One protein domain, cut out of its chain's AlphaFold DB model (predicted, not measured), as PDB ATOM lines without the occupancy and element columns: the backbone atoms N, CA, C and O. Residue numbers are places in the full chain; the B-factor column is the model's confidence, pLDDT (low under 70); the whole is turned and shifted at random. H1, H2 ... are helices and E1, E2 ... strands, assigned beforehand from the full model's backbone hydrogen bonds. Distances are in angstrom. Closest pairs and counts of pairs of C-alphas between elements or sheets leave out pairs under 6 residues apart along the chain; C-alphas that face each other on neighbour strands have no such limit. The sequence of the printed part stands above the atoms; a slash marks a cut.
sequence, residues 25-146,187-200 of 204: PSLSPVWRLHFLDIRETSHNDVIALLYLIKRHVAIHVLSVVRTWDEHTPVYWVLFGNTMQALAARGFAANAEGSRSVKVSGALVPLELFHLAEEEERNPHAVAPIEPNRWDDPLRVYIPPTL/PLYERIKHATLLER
ATOM      1  N   PRO A  25     182.679 104.359 150.892       73.50
ATOM      2  CA  PRO A  25     181.552 104.909 150.155       73.50
ATOM      3  C   PRO A  25     180.286 104.109 150.470       73.50
ATOM      4  O   PRO A  25     180.270 102.884 150.358       73.50
ATOM      5  N   SER A  26     179.228 104.817 150.855       84.25
ATOM      6  CA  SER A  26     177.937 104.236 151.217       84.25
ATOM      7  C   SER A  26     176.848 104.742 150.278       84.25
ATOM      8  O   SER A  26     176.863 105.898 149.857       84.25
ATOM      9  N   LEU A  27     175.882 103.889 149.936       90.06
ATOM     10  CA  LEU A  27     174.701 104.306 149.180       90.06
ATOM     11  C   LEU A  27     173.747 105.056 150.112       90.06
ATOM     12  O   LEU A  27     172.917 104.455 150.788       90.06
ATOM     13  N   SER A  28     173.867 106.379 150.130       93.81
ATOM     14  CA  SER A  28     173.164 107.255 151.067       93.81
ATOM     15  C   SER A  28     172.615 108.507 150.374       93.81
ATOM     16  O   SER A  28     173.165 108.925 149.349       93.81
ATOM     17  N   PRO A  29     171.552 109.138 150.916       95.75
ATOM     18  CA  PRO A  29     171.095 110.454 150.473       95.75
ATOM     19  C   PRO A  29     172.056 111.596 150.833       95.75
ATOM     20  O   PRO A  29     171.762 112.737 150.492       95.75
ATOM     21  N   VAL A  30     173.166 111.329 151.526       95.50
ATOM     22  CA  VAL A  30     174.119 112.355 151.965       95.50
ATOM     23  C   VAL A  30     175.363 112.350 151.097       95.50
ATOM     24  O   VAL A  30     176.033 111.327 150.947       95.50
ATOM     25  N   TRP A  31     175.712 113.526 150.586       94.38
ATOM     26  CA  TRP A  31     176.960 113.764 149.877       94.38
ATOM     27  C   TRP A  31     177.879 114.665 150.704       94.38
ATOM     28  O   TRP A  31     177.557 115.831 150.940       94.38
ATOM     29  N   ARG A  32     179.033 114.124 151.117       92.69
ATOM     30  CA  ARG A  32     180.142 114.904 151.684       92.69
ATOM     31  C   ARG A  32     180.986 115.448 150.542       92.69
ATOM     32  O   ARG A  32     181.535 114.667 149.765       92.69
ATOM     33  N   LEU A  33     181.066 116.764 150.444       89.12
ATOM     34  CA  LEU A  33     181.573 117.531 149.312       89.12
ATOM     35  C   LEU A  33     182.804 118.341 149.743       89.12
ATOM     36  O   LEU A  33     182.779 119.049 150.751       89.12
ATOM     37  N   HIS A  34     183.858 118.259 148.931       84.38
ATOM     38  CA  HIS A  34     185.084 119.045 149.049       84.38
ATOM     39  C   HIS A  34     185.370 119.732 147.712       84.38
ATOM     40  O   HIS A  34     185.373 119.079 146.661       84.38
ATOM     41  N   PHE A  35     185.650 121.032 147.741       78.88
ATOM     42  CA  PHE A  35     186.145 121.740 146.563       78.88
ATOM     43  C   PHE A  35     187.628 121.444 146.377       78.88
ATOM     44  O   PHE A  35     188.408 121.492 147.324       78.88
ATOM     45  N   LEU A  36     188.007 121.104 145.149       70.38
ATOM     46  CA  LEU A  36     189.389 120.817 144.777       70.38
ATOM     47  C   LEU A  36     190.174 122.096 144.463       70.38
ATOM     48  O   LEU A  36     191.401 122.077 144.509       70.38
ATOM     49  N   ASP A  37     189.486 123.194 144.137       66.81
ATOM     50  CA  ASP A  37     190.093 124.515 143.987       66.81
ATOM     51  C   ASP A  37     189.771 125.385 145.209       66.81
ATOM     52  O   ASP A  37     188.611 125.653 145.523       66.81
ATOM     53  N   ILE A  38     190.822 125.868 145.877       58.56
ATOM     54  CA  ILE A  38     190.743 126.746 147.053       58.56
ATOM     55  C   ILE A  38     189.984 128.045 146.722       58.56
ATOM     56  O   ILE A  38     189.380 128.656 147.603       58.56
ATOM     57  N   ARG A  39     189.967 128.463 145.448       55.06
ATOM     58  CA  ARG A  39     189.237 129.654 144.977       55.06
ATOM     59  C   ARG A  39     187.719 129.477 144.949       55.06
ATOM     60  O   ARG A  39     187.018 130.482 144.902       55.06
ATOM     61  N   GLU A  40     187.230 128.240 144.960       56.06
ATOM     62  CA  GLU A  40     185.810 127.879 144.838       56.06
ATOM     63  C   GLU A  40     185.230 127.416 146.180       56.06
ATOM     64  O   GLU A  40     184.294 126.633 146.247       56.06
ATOM     65  N   THR A  41     185.810 127.869 147.284       64.25
ATOM     66  CA  THR A  41     185.440 127.437 148.637       64.25
ATOM     67  C   THR A  41     184.267 128.216 149.217       64.25
ATOM     68  O   THR A  41     183.841 127.931 150.340       64.25
ATOM     69  N   SER A  42     183.721 129.187 148.478       68.69
ATOM     70  CA  SER A  42     182.684 130.059 149.006       68.69
ATOM     71  C   SER A  42     181.322 129.383 148.962       68.69
ATOM     72  O   SER A  42     180.983 128.613 148.066       68.69
ATOM     73  N   HIS A  43     180.477 129.750 149.914       73.12
ATOM     74  CA  HIS A  43     179.094 129.308 149.952       73.12
ATOM     75  C   HIS A  43     178.344 129.488 148.610       73.12
ATOM     76  O   HIS A  43     177.576 128.621 148.184       73.12
ATOM     77  N   ASN A  44     178.564 130.627 147.941       76.50
ATOM     78  CA  ASN A  44     177.900 130.936 146.675       76.50
ATOM     79  C   ASN A  44     178.231 129.903 145.595       76.50
ATOM     80  O   ASN A  44     177.423 129.689 144.692       76.50
ATOM     81  N   ASP A  45     179.384 129.249 145.708       79.25
ATOM     82  CA  ASP A  45     179.845 128.240 144.766       79.25
ATOM     83  C   ASP A  45     179.089 126.923 144.983       79.25
ATOM     84  O   ASP A  45     178.683 126.289 144.008       79.25
ATOM     85  N   VAL A  46     178.762 126.568 146.235       85.19
ATOM     86  CA  VAL A  46     177.879 125.428 146.554       85.19
ATOM     87  C   VAL A  46     176.473 125.662 146.022       85.19
ATOM     88  O   VAL A  46     175.920 124.791 145.352       85.19
ATOM     89  N   ILE A  47     175.885 126.838 146.267       84.56
ATOM     90  CA  ILE A  47     174.554 127.148 145.727       84.56
ATOM     91  C   ILE A  47     174.578 127.156 144.200       84.56
ATOM     92  O   ILE A  47     173.674 126.596 143.579       84.56
ATOM     93  N   ALA A  48     175.595 127.761 143.581       83.31
ATOM     94  CA  ALA A  48     175.720 127.788 142.128       83.31
ATOM     95  C   ALA A  48     175.840 126.371 141.550       83.31
ATOM     96  O   ALA A  48     175.172 126.066 140.561       83.31
ATOM     97  N   LEU A  49     176.618 125.495 142.192       86.06
ATOM     98  CA  LEU A  49     176.737 124.088 141.828       86.06
ATOM     99  C   LEU A  49     175.398 123.355 141.954       86.06
ATOM    100  O   LEU A  49     174.958 122.721 141.000       86.06
ATOM    101  N   LEU A  50     174.720 123.457 143.100       89.06
ATOM    102  CA  LEU A  50     173.433 122.788 143.325       89.06
ATOM    103  C   LEU A  50     172.352 123.307 142.372       89.06
ATOM    104  O   LEU A  50     171.543 122.527 141.869       89.06
ATOM    105  N   TYR A  51     172.359 124.605 142.065       87.50
ATOM    106  CA  TYR A  51     171.473 125.193 141.066       87.50
ATOM    107  C   TYR A  51     171.778 124.666 139.662       87.50
ATOM    108  O   TYR A  51     170.855 124.289 138.940       87.50
ATOM    109  N   LEU A  52     173.058 124.597 139.282       86.12
ATOM    110  CA  LEU A  52     173.483 124.023 138.008       86.12
ATOM    111  C   LEU A  52     173.030 122.564 137.896       86.12
ATOM    112  O   LEU A  52     172.362 122.219 136.927       86.12
ATOM    113  N   ILE A  53     173.292 121.738 138.912       89.31
ATOM    114  CA  ILE A  53     172.840 120.343 138.955       89.31
ATOM    115  C   ILE A  53     171.320 120.277 138.801       89.31
ATOM    116  O   ILE A  53     170.837 119.543 137.946       89.31
ATOM    117  N   LYS A  54     170.553 121.081 139.551       87.69
ATOM    118  CA  LYS A  54     169.083 121.085 139.486       87.69
ATOM    119  C   LYS A  54     168.536 121.420 138.092       87.69
ATOM    120  O   LYS A  54     167.452 120.959 137.739       87.69
ATOM    121  N   ARG A  55     169.259 122.203 137.282       88.44
ATOM    122  CA  ARG A  55     168.857 122.492 135.892       88.44
ATOM    123  C   ARG A  55     168.987 121.291 134.957       88.44
ATOM    124  O   ARG A  55     168.323 121.282 133.925       88.44
ATOM    125  N   HIS A  56     169.822 120.314 135.300       87.31
ATOM    126  CA  HIS A  56     170.119 119.154 134.457       87.31
ATOM    127  C   HIS A  56     169.627 117.829 135.045       87.31
ATOM    128  O   HIS A  56     169.400 116.872 134.311       87.31
ATOM    129  N   VAL A  57     169.452 117.770 136.361       88.38
ATOM    130  CA  VAL A  57     169.107 116.575 137.122       88.38
ATOM    131  C   VAL A  57     167.985 116.920 138.093       88.38
ATOM    132  O   VAL A  57     168.050 117.915 138.815       88.38
ATOM    133  N   ALA A  58     166.955 116.077 138.144       89.06
ATOM    134  CA  ALA A  58     165.860 116.227 139.092       89.06
ATOM    135  C   ALA A  58     166.336 115.908 140.519       89.06
ATOM    136  O   ALA A  58     166.314 114.756 140.952       89.06
ATOM    137  N   ILE A  59     166.765 116.939 141.245       90.38
ATOM    138  CA  ILE A  59     167.190 116.842 142.641       90.38
ATOM    139  C   ILE A  59     166.323 117.688 143.568       90.38
ATOM    140  O   ILE A  59     165.825 118.755 143.199       90.38
ATOM    141  N   HIS A  60     166.194 117.215 144.802       90.75
ATOM    142  CA  HIS A  60     165.612 117.933 145.921       90.75
ATOM    143  C   HIS A  60     166.621 117.926 147.070       90.75
ATOM    144  O   HIS A  60     166.971 116.864 147.584       90.75
ATOM    145  N   VAL A  61     167.116 119.108 147.432       91.50
ATOM    146  CA  VAL A  61     168.041 119.297 148.556       91.50
ATOM    147  C   VAL A  61     167.208 119.647 149.780       91.50
ATOM    148  O   VAL A  61     166.419 120.586 149.727       91.50
ATOM    149  N   LEU A  62     167.361 118.869 150.849       90.38
ATOM    150  CA  LEU A  62     166.660 119.060 152.117       90.38
ATOM    151  C   LEU A  62     167.434 119.982 153.058       90.38
ATOM    152  O   LEU A  62     166.831 120.815 153.726       90.38
ATOM    153  N   SER A  63     168.755 119.819 153.117       89.88
ATOM    154  CA  SER A  63     169.619 120.589 154.008       89.88
ATOM    155  C   SER A  63     171.044 120.637 153.461       89.88
ATOM    156  O   SER A  63     171.493 119.704 152.784       89.88
ATOM    157  N   VAL A  64     171.734 121.740 153.739       90.81
ATOM    158  CA  VAL A  64     173.164 121.905 153.483       90.81
ATOM    159  C   VAL A  64     173.806 122.394 154.768       90.81
ATOM    160  O   VAL A  64     173.381 123.403 155.318       90.81
ATOM    161  N   VAL A  65     174.840 121.692 155.208       89.06
ATOM    162  CA  VAL A  65     175.591 121.995 156.428       89.06
ATOM    163  C   VAL A  65     177.038 122.256 156.050       89.06
ATOM    164  O   VAL A  65     177.570 121.600 155.146       89.06
ATOM    165  N   ARG A  66     177.684 123.203 156.730       86.31
ATOM    166  CA  ARG A  66     179.114 123.471 156.552       86.31
ATOM    167  C   ARG A  66     179.871 123.215 157.848       86.31
ATOM    168  O   ARG A  66     179.575 123.818 158.872       86.31
ATOM    169  N   THR A  67     180.921 122.410 157.758       85.88
ATOM    170  CA  THR A  67     181.885 122.199 158.842       85.88
ATOM    171  C   THR A  67     183.306 122.511 158.369       85.88
ATOM    172  O   THR A  67     183.517 122.905 157.216       85.88
ATOM    173  N   TRP A  68     184.285 122.377 159.265       82.56
ATOM    174  CA  TRP A  68     185.680 122.729 159.015       82.56
ATOM    175  C   TRP A  68     186.603 121.567 159.362       82.56
ATOM    176  O   TRP A  68     186.712 121.187 160.526       82.56
ATOM    177  N   ASP A  69     187.286 121.042 158.349       81.19
ATOM    178  CA  ASP A  69     188.421 120.141 158.536       81.19
ATOM    179  C   ASP A  69     189.693 120.993 158.539       81.19
ATOM    180  O   ASP A  69     190.142 121.474 157.492       81.19
ATOM    181  N   GLU A  70     190.195 121.289 159.738       78.88
ATOM    182  CA  GLU A  70     191.257 122.269 159.990       78.88
ATOM    183  C   GLU A  70     190.907 123.672 159.447       78.88
ATOM    184  O   GLU A  70     190.222 124.459 160.101       78.88
ATOM    185  N   HIS A  71     191.365 124.000 158.238       74.62
ATOM    186  CA  HIS A  71     191.114 125.273 157.551       74.62
ATOM    187  C   HIS A  71     190.344 125.104 156.239       74.62
ATOM    188  O   HIS A  71     190.138 126.075 155.508       74.62
ATOM    189  N   THR A  72     189.924 123.879 155.929       77.94
ATOM    190  CA  THR A  72     189.230 123.552 154.690       77.94
ATOM    191  C   THR A  72     187.738 123.404 154.970       77.94
ATOM    192  O   THR A  72     187.356 122.591 155.817       77.94
ATOM    193  N   PRO A  73     186.864 124.149 154.271       81.62
ATOM    194  CA  PRO A  73     185.434 123.964 154.431       81.62
ATOM    195  C   PRO A  73     185.009 122.617 153.841       81.62
ATOM    196  O   PRO A  73     185.348 122.273 152.705       81.62
ATOM    197  N   VAL A  74     184.224 121.876 154.616       87.31
ATOM    198  CA  VAL A  74     183.576 120.632 154.201       87.31
ATOM    199  C   VAL A  74     182.079 120.873 154.179       87.31
ATOM    200  O   VAL A  74     181.503 121.373 155.144       87.31
ATOM    201  N   TYR A  75     181.443 120.523 153.070       90.31
ATOM    202  CA  TYR A  75     180.010 120.716 152.906       90.31
ATOM    203  C   TYR A  75     179.296 119.376 152.882       90.31
ATOM    204  O   TYR A  75     179.749 118.412 152.264       90.31
ATOM    205  N   TRP A  76     178.136 119.339 153.515       93.00
ATOM    206  CA  TRP A  76     177.323 118.146 153.658       93.00
ATOM    207  C   TRP A  76     175.961 118.444 153.064       93.00
ATOM    208  O   TRP A  76     175.279 119.363 153.508       93.00
ATOM    209  N   VAL A  77     175.578 117.705 152.028       94.12
ATOM    210  CA  VAL A  77     174.321 117.933 151.311       94.12
ATOM    211  C   VAL A  77     173.409 116.737 151.519       94.12
ATOM    212  O   VAL A  77     173.727 115.631 151.074       94.12
ATOM    213  N   LEU A  78     172.270 116.964 152.170       95.25
ATOM    214  CA  LEU A  78     171.217 115.971 152.339       95.25
ATOM    215  C   LEU A  78     170.191 116.110 151.212       95.25
ATOM    216  O   LEU A  78     169.545 117.149 151.063       95.25
ATOM    217  N   PHE A  79     170.017 115.049 150.430       94.75
ATOM    218  CA  PHE A  79     169.033 114.975 149.353       94.75
ATOM    219  C   PHE A  79     167.757 114.251 149.790       94.75
ATOM    220  O   PHE A  79     167.737 113.520 150.777       94.75
ATOM    221  N   GLY A  80     166.684 114.401 149.010       91.69
ATOM    222  CA  GLY A  80     165.412 113.722 149.266       91.69
ATOM    223  C   GLY A  80     165.494 112.192 149.210       91.69
ATOM    224  O   GLY A  80     164.679 111.519 149.833       91.69
ATOM    225  N   ASN A  81     166.450 111.632 148.458       94.25
ATOM    226  CA  ASN A  81     166.746 110.198 148.437       94.25
ATOM    227  C   ASN A  81     168.142 109.899 147.853       94.25
ATOM    228  O   ASN A  81     168.778 110.756 147.236       94.25
ATOM    229  N   THR A  82     168.585 108.648 147.999       96.25
ATOM    230  CA  THR A  82     169.884 108.149 147.512       96.25
ATOM    231  C   THR A  82     170.074 108.303 146.001       96.25
ATOM    232  O   THR A  82     171.174 108.614 145.551       96.25
ATOM    233  N   MET A  83     169.018 108.132 145.197       95.56
ATOM    234  CA  MET A  83     169.120 108.260 143.736       95.56
ATOM    235  C   MET A  83     169.422 109.697 143.309       95.56
ATOM    236  O   MET A  83     170.222 109.911 142.401       95.56
ATOM    237  N   GLN A  84     168.830 110.683 143.984       95.12
ATOM    238  CA  GLN A  84     169.116 112.095 143.736       95.12
ATOM    239  C   GLN A  84     170.552 112.457 144.125       95.12
ATOM    240  O   GLN A  84     171.220 113.152 143.363       95.12
ATOM    241  N   ALA A  85     171.048 111.941 145.254       94.94
ATOM    242  CA  ALA A  85     172.434 112.144 145.678       94.94
ATOM    243  C   ALA A  85     173.435 111.527 144.684       94.94
ATOM    244  O   ALA A  85     174.402 112.177 144.281       94.94
ATOM    245  N   LEU A  86     173.172 110.299 144.219       93.38
ATOM    246  CA  LEU A  86     173.961 109.638 143.174       93.38
ATOM    247  C   LEU A  86     173.967 110.435 141.870       93.38
ATOM    248  O   LEU A  86     175.028 110.624 141.279       93.38
ATOM    249  N   ALA A  87     172.803 110.907 141.427       92.12
ATOM    250  CA  ALA A  87     172.681 111.655 140.186       92.12
ATOM    251  C   ALA A  87     173.375 113.026 140.274       92.12
ATOM    252  O   ALA A  87     174.090 113.402 139.348       92.12
ATOM    253  N   ALA A  88     173.243 113.734 141.403       91.94
ATOM    254  CA  ALA A  88     173.966 114.978 141.665       91.94
ATOM    255  C   ALA A  88     175.484 114.775 141.624       91.94
ATOM    256  O   ALA A  88     176.185 115.481 140.899       91.94
ATOM    257  N   ARG A  89     175.982 113.772 142.355       91.19
ATOM    258  CA  ARG A  89     177.407 113.434 142.398       91.19
ATOM    259  C   ARG A  89     177.929 113.008 141.026       91.19
ATOM    260  O   ARG A  89     178.998 113.446 140.618       91.19
ATOM    261  N   GLY A  90     177.182 112.166 140.313       89.56
ATOM    262  CA  GLY A  90     177.538 111.697 138.974       89.56
ATOM    263  C   GLY A  90     177.575 112.826 137.947       89.56
ATOM    264  O   GLY A  90     178.488 112.869 137.127       89.56
ATOM    265  N   PHE A  91     176.637 113.772 138.012       89.38
ATOM    266  CA  PHE A  91     176.677 114.971 137.178       89.38
ATOM    267  C   PHE A  91     177.907 115.821 137.494       89.38
ATOM    268  O   PHE A  91     178.648 116.185 136.586       89.38
ATOM    269  N   ALA A  92     178.159 116.090 138.776       86.75
ATOM    270  CA  ALA A  92     179.291 116.906 139.200       86.75
ATOM    271  C   ALA A  92     180.647 116.284 138.816       86.75
ATOM    272  O   ALA A  92     181.547 117.004 138.399       86.75
ATOM    273  N   ALA A  93     180.778 114.956 138.890       83.56
ATOM    274  CA  ALA A  93     181.993 114.240 138.496       83.56
ATOM    275  C   ALA A  93     182.260 114.269 136.979       83.56
ATOM    276  O   ALA A  93     183.414 114.219 136.568       83.56
ATOM    277  N   ASN A  94     181.206 114.348 136.159       78.50
ATOM    278  CA  ASN A  94     181.294 114.310 134.694       78.50
ATOM    279  C   ASN A  94     181.128 115.691 134.037       78.50
ATOM    280  O   ASN A  94     181.053 115.786 132.813       78.50
ATOM    281  N   ALA A  95     181.032 116.764 134.823       69.62
ATOM    282  CA  ALA A  95     180.938 118.119 134.301       69.62
ATOM    283  C   ALA A  95     182.299 118.549 133.715       69.62
ATOM    284  O   ALA A  95     183.112 119.196 134.375       69.62
ATOM    285  N   GLU A  96     182.571 118.171 132.466       49.44
ATOM    286  CA  GLU A  96     183.759 118.599 131.724       49.44
ATOM    287  C   GLU A  96     183.554 120.005 131.134       49.44
ATOM    288  O   GLU A  96     182.649 120.247 130.335       49.44
ATOM    289  N   GLY A  97     184.406 120.960 131.519       56.34
ATOM    290  CA  GLY A  97     184.447 122.293 130.915       56.34
ATOM    291  C   GLY A  97     185.413 123.240 131.626       56.34
ATOM    292  O   GLY A  97     185.658 123.115 132.818       56.34
ATOM    293  N   SER A  98     185.935 124.253 130.927       46.25
ATOM    294  CA  SER A  98     186.848 125.273 131.496       46.25
ATOM    295  C   SER A  98     186.218 126.174 132.575       46.25
ATOM    296  O   SER A  98     186.870 127.080 133.089       46.25
ATOM    297  N   ARG A  99     184.939 125.938 132.897       53.56
ATOM    298  CA  ARG A  99     184.126 126.645 133.896       53.56
ATOM    299  C   ARG A  99     183.513 125.696 134.932       53.56
ATOM    300  O   ARG A  99     182.636 126.131 135.676       53.56
ATOM    301  N   SER A 100     183.879 124.411 134.926       56.94
ATOM    302  CA  SER A 100     183.330 123.463 135.889       56.94
ATOM    303  C   SER A 100     184.007 123.639 137.238       56.94
ATOM    304  O   SER A 100     185.230 123.584 137.354       56.94
ATOM    305  N   VAL A 101     183.172 123.867 138.248       63.88
ATOM    306  CA  VAL A 101     183.588 123.850 139.643       63.88
ATOM    307  C   VAL A 101     184.124 122.456 139.936       63.88
ATOM    308  O   VAL A 101     183.399 121.466 139.787       63.88
ATOM    309  N   LYS A 102     185.396 122.360 140.317       73.06
ATOM    310  CA  LYS A 102     186.025 121.060 140.557       73.06
ATOM    311  C   LYS A 102     185.679 120.600 141.958       73.06
ATOM    312  O   LYS A 102     186.286 121.033 142.933       73.06
ATOM    313  N   VAL A 103     184.723 119.687 142.053       81.38
ATOM    314  CA  VAL A 103     184.310 119.095 143.325       81.38
ATOM    315  C   VAL A 103     184.658 117.619 143.396       81.38
ATOM    316  O   VAL A 103     184.649 116.895 142.403       81.38
ATOM    317  N   SER A 104     184.944 117.165 144.608       81.25
ATOM    318  CA  SER A 104     185.114 115.761 144.951       81.25
ATOM    319  C   SER A 104     184.269 115.428 146.172       81.25
ATOM    320  O   SER A 104     183.751 116.317 146.849       81.25
ATOM    321  N   GLY A 105     184.084 114.141 146.445       86.12
ATOM    322  CA  GLY A 105     183.291 113.736 147.592       86.12
ATOM    323  C   GLY A 105     182.709 112.341 147.485       86.12
ATOM    324  O   GLY A 105     182.442 111.837 146.385       86.12
ATOM    325  N   ALA A 106     182.493 111.721 148.637       89.94
ATOM    326  CA  ALA A 106     181.842 110.427 148.754       89.94
ATOM    327  C   ALA A 106     180.388 110.604 149.194       89.94
ATOM    328  O   ALA A 106     180.039 111.558 149.892       89.94
ATOM    329  N   LEU A 107     179.545 109.653 148.796       93.25
ATOM    330  CA  LEU A 107     178.293 109.448 149.505       93.25
ATOM    331  C   LEU A 107     178.617 108.745 150.823       93.25
ATOM    332  O   LEU A 107     179.393 107.783 150.840       93.25
ATOM    333  N   VAL A 108     178.069 109.264 151.911       93.31
ATOM    334  CA  VAL A 108     178.434 108.879 153.279       93.31
ATOM    335  C   VAL A 108     177.184 108.539 154.087       93.31
ATOM    336  O   VAL A 108     176.119 109.053 153.759       93.31
ATOM    337  N   PRO A 109     177.262 107.681 155.116       92.69
ATOM    338  CA  PRO A 109     176.115 107.368 155.972       92.69
ATOM    339  C   PRO A 109     175.412 108.612 156.549       92.69
ATOM    340  O   PRO A 109     176.044 109.648 156.760       92.69
ATOM    341  N   LEU A 110     174.101 108.509 156.792       92.12
ATOM    342  CA  LEU A 110     173.277 109.617 157.300       92.12
ATOM    343  C   LEU A 110     173.720 110.065 158.699       92.12
ATOM    344  O   LEU A 110     173.628 111.237 159.039       92.12
ATOM    345  N   GLU A 111     174.262 109.145 159.484       91.06
ATOM    346  CA  GLU A 111     174.794 109.381 160.820       91.06
ATOM    347  C   GLU A 111     175.874 110.470 160.806       91.06
ATOM    348  O   GLU A 111     175.874 111.344 161.667       91.06
ATOM    349  N   LEU A 112     176.733 110.495 159.780       91.06
ATOM    350  CA  LEU A 112     177.754 111.536 159.634       91.06
ATOM    351  C   LEU A 112     177.154 112.909 159.317       91.06
ATOM    352  O   LEU A 112     177.749 113.919 159.671       91.06
ATOM    353  N   PHE A 113     175.979 112.962 158.686       91.25
ATOM    354  CA  PHE A 113     175.272 114.225 158.483       91.25
ATOM    355  C   PHE A 113     174.753 114.795 159.802       91.25
ATOM    356  O   PHE A 113     174.909 115.985 160.041       91.25
ATOM    357  N   HIS A 114     174.194 113.958 160.679       90.62
ATOM    358  CA  HIS A 114     173.767 114.412 162.006       90.62
ATOM    359  C   HIS A 114     174.953 114.888 162.853       90.62
ATOM    360  O   HIS A 114     174.841 115.891 163.551       90.62
ATOM    361  N   LEU A 115     176.105 114.216 162.751       90.31
ATOM    362  CA  LEU A 115     177.337 114.680 163.391       90.31
ATOM    363  C   LEU A 115     177.817 116.014 162.804       90.31
ATOM    364  O   LEU A 115     178.252 116.883 163.551       90.31
ATOM    365  N   ALA A 116     177.692 116.214 161.489       89.25
ATOM    366  CA  ALA A 116     177.996 117.496 160.861       89.25
ATOM    367  C   ALA A 116     177.051 118.616 161.325       89.25
ATOM    368  O   ALA A 116     177.508 119.729 161.563       89.25
ATOM    369  N   GLU A 117     175.747 118.340 161.456       89.19
ATOM    370  CA  GLU A 117     174.774 119.299 161.999       89.19
ATOM    371  C   GLU A 117     175.116 119.695 163.436       89.19
ATOM    372  O   GLU A 117     174.973 120.860 163.806       89.19
ATOM    373  N   GLU A 118     175.561 118.735 164.245       86.62
ATOM    374  CA  GLU A 118     175.989 118.996 165.616       86.62
ATOM    375  C   GLU A 118     177.278 119.825 165.652       86.62
ATOM    376  O   GLU A 118     177.340 120.820 166.369       86.62
ATOM    377  N   GLU A 119     178.265 119.492 164.815       84.38
ATOM    378  CA  GLU A 119     179.510 120.255 164.671       84.38
ATOM    379  C   GLU A 119     179.263 121.688 164.173       84.38
ATOM    380  O   GLU A 119     179.942 122.618 164.593       84.38
ATOM    381  N   GLU A 120     178.287 121.908 163.291       84.00
ATOM    382  CA  GLU A 120     177.924 123.255 162.836       84.00
ATOM    383  C   GLU A 120     177.299 124.090 163.966       84.00
ATOM    384  O   GLU A 120     177.577 125.286 164.075       84.00
ATOM    385  N   ARG A 121     176.482 123.467 164.828       80.94
ATOM    386  CA  ARG A 121     175.873 124.133 165.993       80.94
ATOM    387  C   ARG A 121     176.882 124.388 167.108       80.94
ATOM    388  O   ARG A 121     176.842 125.446 167.730       80.94
ATOM    389  N   ASN A 122     177.767 123.426 167.346       79.25
ATOM    390  CA  ASN A 122     178.742 123.403 168.428       79.25
ATOM    391  C   ASN A 122     180.143 123.117 167.857       79.25
ATOM    392  O   ASN A 122     180.658 122.009 168.015       79.25
ATOM    393  N   PRO A 123     180.767 124.097 167.176       70.94
ATOM    394  CA  PRO A 123     182.036 123.879 166.493       70.94
ATOM    395  C   PRO A 123     183.168 123.630 167.489       70.94
ATOM    396  O   PRO A 123     183.494 124.491 168.312       70.94
ATOM    397  N   HIS A 124     183.805 122.465 167.376       67.62
ATOM    398  CA  HIS A 124     184.980 122.096 168.164       67.62
ATOM    399  C   HIS A 124     186.247 122.756 167.608       67.62
ATOM    400  O   HIS A 124     187.165 123.090 168.360       67.62
ATOM    401  N   ALA A 125     186.296 122.976 166.290       62.69
ATOM    402  CA  ALA A 125     187.348 123.740 165.630       62.69
ATOM    403  C   ALA A 125     186.931 125.208 165.456       62.69
ATOM    404  O   ALA A 125     185.823 125.518 165.016       62.69
ATOM    405  N   VAL A 126     187.844 126.137 165.757       61.09
ATOM    406  CA  VAL A 126     187.612 127.561 165.487       61.09
ATOM    407  C   VAL A 126     187.572 127.758 163.974       61.09
ATOM    408  O   VAL A 126     188.603 127.677 163.307       61.09
ATOM    409  N   ALA A 127     186.380 128.035 163.442       60.97
ATOM    410  CA  ALA A 127     186.215 128.429 162.050       60.97
ATOM    411  C   ALA A 127     187.171 129.597 161.724       60.97
ATOM    412  O   ALA A 127     187.246 130.552 162.511       60.97
ATOM    413  N   PRO A 128     187.886 129.567 160.584       60.03
ATOM    414  CA  PRO A 128     188.666 130.707 160.127       60.03
ATOM    415  C   PRO A 128     187.807 131.977 160.116       60.03
ATOM    416  O   PRO A 128     186.616 131.934 159.795       60.03
ATOM    417  N   ILE A 129     188.403 133.121 160.467       57.16
ATOM    418  CA  ILE A 129     187.722 134.419 160.387       57.16
ATOM    419  C   ILE A 129     187.504 134.737 158.905       57.16
ATOM    420  O   ILE A 129     188.363 135.313 158.239       57.16
ATOM    421  N   GLU A 130     186.355 134.331 158.376       53.91
ATOM    422  CA  GLU A 130     185.917 134.714 157.045       53.91
ATOM    423  C   GLU A 130     185.182 136.058 157.103       53.91
ATOM    424  O   GLU A 130     184.315 136.249 157.959       53.91
ATOM    425  N   PRO A 131     185.433 136.974 156.151       46.03
ATOM    426  CA  PRO A 131     184.677 138.223 156.051       46.03
ATOM    427  C   PRO A 131     183.177 138.008 155.770       46.03
ATOM    428  O   PRO A 131     182.396 138.934 155.951       46.03
ATOM    429  N   ASN A 132     182.770 136.796 155.370       48.22
ATOM    430  CA  ASN A 132     181.385 136.405 155.090       48.22
ATOM    431  C   ASN A 132     180.956 135.200 155.947       48.22
ATOM    432  O   ASN A 132     180.354 134.256 155.429       48.22
ATOM    433  N   ARG A 133     181.325 135.187 157.235       45.19
ATOM    434  CA  ARG A 133     180.913 134.140 158.179       45.19
ATOM    435  C   ARG A 133     179.381 134.033 158.224       45.19
ATOM    436  O   ARG A 133     178.677 135.036 158.242       45.19
ATOM    437  N   TRP A 134     178.900 132.796 158.203       53.16
ATOM    438  CA  TRP A 134     177.487 132.446 158.295       53.16
ATOM    439  C   TRP A 134     177.123 132.320 159.769       53.16
ATOM    440  O   TRP A 134     177.773 131.539 160.463       53.16
ATOM    441  N   ASP A 135     176.114 133.062 160.220       44.41
ATOM    442  CA  ASP A 135     175.550 132.914 161.571       44.41
ATOM    443  C   ASP A 135     174.298 132.009 161.587       44.41
ATOM    444  O   ASP A 135     173.828 131.652 162.662       44.41
ATOM    445  N   ASP A 136     173.786 131.587 160.419       41.22
ATOM    446  CA  ASP A 136     172.593 130.735 160.293       41.22
ATOM    447  C   ASP A 136     172.838 129.506 159.390       41.22
ATOM    448  O   ASP A 136     173.413 129.652 158.304       41.22
ATOM    449  N   PRO A 137     172.359 128.305 159.772       42.97
ATOM    450  CA  PRO A 137     172.422 127.115 158.930       42.97
ATOM    451  C   PRO A 137     171.533 127.269 157.690       42.97
ATOM    452  O   PRO A 137     170.409 127.783 157.738       42.97
ATOM    453  N   LEU A 138     172.017 126.768 156.555       44.69
ATOM    454  CA  LEU A 138     171.326 126.808 155.267       44.69
ATOM    455  C   LEU A 138     170.120 125.883 155.235       44.69
ATOM    456  O   LEU A 138     170.137 124.798 154.651       44.69
ATOM    457  N   ARG A 139     168.993 126.376 155.739       41.84
ATOM    458  CA  ARG A 139     167.685 125.873 155.321       41.84
ATOM    459  C   ARG A 139     167.401 126.388 153.917       41.84
ATOM    460  O   ARG A 139     166.602 127.304 153.729       41.84
ATOM    461  N   VAL A 140     168.070 125.821 152.911       42.94
ATOM    462  CA  VAL A 140     167.681 126.057 151.518       42.94
ATOM    463  C   VAL A 140     166.346 125.353 151.294       42.94
ATOM    464  O   VAL A 140     166.286 124.237 150.790       42.94
ATOM    465  N   TYR A 141     165.251 126.023 151.650       36.19
ATOM    466  CA  TYR A 141     163.944 125.705 151.099       36.19
ATOM    467  C   TYR A 141     163.989 126.066 149.621       36.19
ATOM    468  O   TYR A 141     163.679 127.184 149.216       36.19
ATOM    469  N   ILE A 142     164.420 125.116 148.798       44.19
ATOM    470  CA  ILE A 142     164.204 125.212 147.367       44.19
ATOM    471  C   ILE A 142     162.716 124.909 147.169       44.19
ATOM    472  O   ILE A 142     162.313 123.771 147.413       44.19
ATOM    473  N   PRO A 143     161.878 125.877 146.755       34.53
ATOM    474  CA  PRO A 143     160.453 125.626 146.621       34.53
ATOM    475  C   PRO A 143     160.218 124.452 145.658       34.53
ATOM    476  O   PRO A 143     160.932 124.334 144.644       34.53
ATOM    477  N   PRO A 144     159.243 123.571 145.960       34.59
ATOM    478  CA  PRO A 144     158.831 122.547 145.023       34.59
ATOM    479  C   PRO A 144     158.411 123.239 143.725       34.59
ATOM    480  O   PRO A 144     157.786 124.296 143.709       34.59
ATOM    481  N   THR A 145     158.883 122.657 142.635       43.91
ATOM    482  CA  THR A 145     158.720 123.073 141.244       43.91
ATOM    483  C   THR A 145     157.356 123.691 140.928       43.91
ATOM    484  O   THR A 145     156.327 123.092 141.234       43.91
ATOM    485  N   LEU A 146     157.351 124.804 140.183       37.72
ATOM    486  CA  LEU A 146     156.226 125.168 139.317       37.72
ATOM    487  C   LEU A 146     156.086 124.083 138.238       37.72
ATOM    488  O   LEU A 146     156.637 124.190 137.145       37.72
ATOM    489  N   PRO A 187     181.782 137.234 142.102       48.31
ATOM    490  CA  PRO A 187     181.246 135.951 142.546       48.31
ATOM    491  C   PRO A 187     180.670 135.162 141.361       48.31
ATOM    492  O   PRO A 187     180.176 135.748 140.390       48.31
ATOM    493  N   LEU A 188     180.751 133.826 141.415       51.47
ATOM    494  CA  LEU A 188     180.430 132.941 140.285       51.47
ATOM    495  C   LEU A 188     179.026 133.184 139.700       51.47
ATOM    496  O   LEU A 188     178.861 133.148 138.479       51.47
ATOM    497  N   TYR A 189     178.035 133.548 140.522       45.22
ATOM    498  CA  TYR A 189     176.678 133.851 140.052       45.22
ATOM    499  C   TYR A 189     176.611 135.047 139.081       45.22
ATOM    500  O   TYR A 189     175.786 135.045 138.166       45.22
ATOM    501  N   GLU A 190     177.475 136.061 139.219       45.59
ATOM    502  CA  GLU A 190     177.523 137.183 138.269       45.59
ATOM    503  C   GLU A 190     178.161 136.771 136.947       45.59
ATOM    504  O   GLU A 190     177.703 137.182 135.880       45.59
ATOM    505  N   ARG A 191     179.176 135.902 136.992       54.16
ATOM    506  CA  ARG A 191     179.813 135.368 135.778       54.16
ATOM    507  C   ARG A 191     178.832 134.522 134.970       54.16
ATOM    508  O   ARG A 191     178.801 134.624 133.745       54.16
ATOM    509  N   ILE A 192     177.980 133.756 135.652       49.28
ATOM    510  CA  ILE A 192     176.918 132.957 135.026       49.28
ATOM    511  C   ILE A 192     175.835 133.862 134.409       49.28
ATOM    512  O   ILE A 192     175.407 133.620 133.277       49.28
ATOM    513  N   LYS A 193     175.433 134.951 135.088       45.66
ATOM    514  CA  LYS A 193     174.472 135.931 134.538       45.66
ATOM    515  C   LYS A 193     174.995 136.607 133.265       45.66
ATOM    516  O   LYS A 193     174.269 136.677 132.277       45.66
ATOM    517  N   HIS A 194     176.256 137.044 133.259       45.00
ATOM    518  CA  HIS A 194     176.865 137.670 132.080       45.00
ATOM    519  C   HIS A 194     177.033 136.695 130.902       45.00
ATOM    520  O   HIS A 194     176.805 137.083 129.758       45.00
ATOM    521  N   ALA A 195     177.356 135.423 131.160       47.62
ATOM    522  CA  ALA A 195     177.454 134.407 130.110       47.62
ATOM    523  C   ALA A 195     176.093 134.092 129.458       47.62
ATOM    524  O   ALA A 195     176.015 133.951 128.240       47.62
ATOM    525  N   THR A 196     175.014 134.066 130.249       46.56
ATOM    526  CA  THR A 196     173.652 133.801 129.745       46.56
ATOM    527  C   THR A 196     173.145 134.928 128.829       46.56
ATOM    528  O   THR A 196     172.337 134.694 127.932       46.56
ATOM    529  N   LEU A 197     173.626 136.161 129.030       41.47
ATOM    530  CA  LEU A 197     173.273 137.308 128.192       41.47
ATOM    531  C   LEU A 197     174.032 137.305 126.852       41.47
ATOM    532  O   LEU A 197     173.470 137.698 125.834       41.47
ATOM    533  N   LEU A 198     175.274 136.807 126.847       46.56
ATOM    534  CA  LEU A 198     176.114 136.687 125.651       46.56
ATOM    535  C   LEU A 198     175.640 135.577 124.699       46.56
ATOM    536  O   LEU A 198     175.604 135.812 123.496       46.56
ATOM    537  N   GLU A 199     175.194 134.419 125.200       47.59
ATOM    538  CA  GLU A 199     174.659 133.338 124.342       47.59
ATOM    539  C   GLU A 199     173.332 133.701 123.653       47.59
ATOM    540  O   GLU A 199     173.049 133.231 122.550       47.59
ATOM    541  N   ARG A 200     172.530 134.589 124.260       49.06
ATOM    542  CA  ARG A 200     171.309 135.132 123.637       49.06
ATOM    543  C   ARG A 200     171.577 136.166 122.542       49.06
ATOM    544  O   ARG A 200     170.654 136.490 121.805       49.06
TER     545      ARG A 200
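Overview. This is residues 25 to 146 and 187 to 200 of the 204 residues of an uncharacterized protein of Pleurotus ostreatus PC15 (UniProt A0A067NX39). A strongly twisted wall of four strands has helices on both faces, H1 and H2 over one and H3 crossing the other, which makes three layers. H4 packs by its first turn on H1, and its residues 193 to 200 stick out from the body; residues 122 to 146 make a long stretch with no named element. The printed part has 136 residues, with four named helices and four named strands in the order E1, H1, E2, E3, H2, E4, H3, H4. The sheet runs E2, E3, E1, E4, antiparallel throughout, and the class is mixed, helices and strands. The whole is compact, with a radius of gyration of the C-alphas of 14.9 A and spans of 48 by 35 by 28 A.

Along the chain. Find C-alpha 30 at (174.119, 112.355, 151.965), where E1 begins; it runs to residue 35. H1, residues 43 to 56, is 20.6 A long. Next come E2, residues 61 to 69, 22.7 A, and E3, residues 72 to 79, 22.6 A. Look then for H2 at residues 82 to 94, E4 at 103 to 108 and H3 at 110 to 121. Past the cut, H4, residues 188 to 200, runs 19.1 A to C-alpha 200 at (171.309, 135.132, 123.637).

Arrangement. In the hairpin E2 and E3, N 65 and O 76 are 2.9 A apart, within hydrogen-bond range. Between E3 and E1 look at N 33 and O 75, 2.8 A, and between E1 and E4 at N 34 and O 104, 2.8 A. E1, H1, E2 and E3, H2, E4 are split strand-helix-strand units, two strands running the same way with another between them, each with a right-handed crossover. H1 is on the sheet at a height of 8.2 A. H2 runs along the strands, at 6 degrees to E1 on the local plane; C-alphas 31 and 85, the closest of E1 and H2, are 6.4 A apart. H3, on the opposite face to H1, runs across the strands; its closest C-alphas to E2 are 120 and 67, 5.7 A. H1 and H2 only just touch, with 3 pairs of C-alphas within 8 A, the closest being 53 and 88 at 6.1 A. H4 is not on the sheet; its residues 188 to 189 touch H1, C-alphas 189 and 48 being closest at 6.5 A. Every O i to N i+4 pair is within range in H2 and H3, 9 of 10 in H1 and 8 of 9 in H4.

Size, cuts and confidence. The C-alphas farthest apart, those of His 124 and Arg 200, are 48.4 A apart. Residues 147 to 186 are not printed, and C-alphas 146 and 187 are 27.4 A apart across this cut. Of the links printed whole, none is long. Confidence is low, under 70, at residues 37 to 42, 95 to 101, 124 to 146 and 187 to 200 of this model.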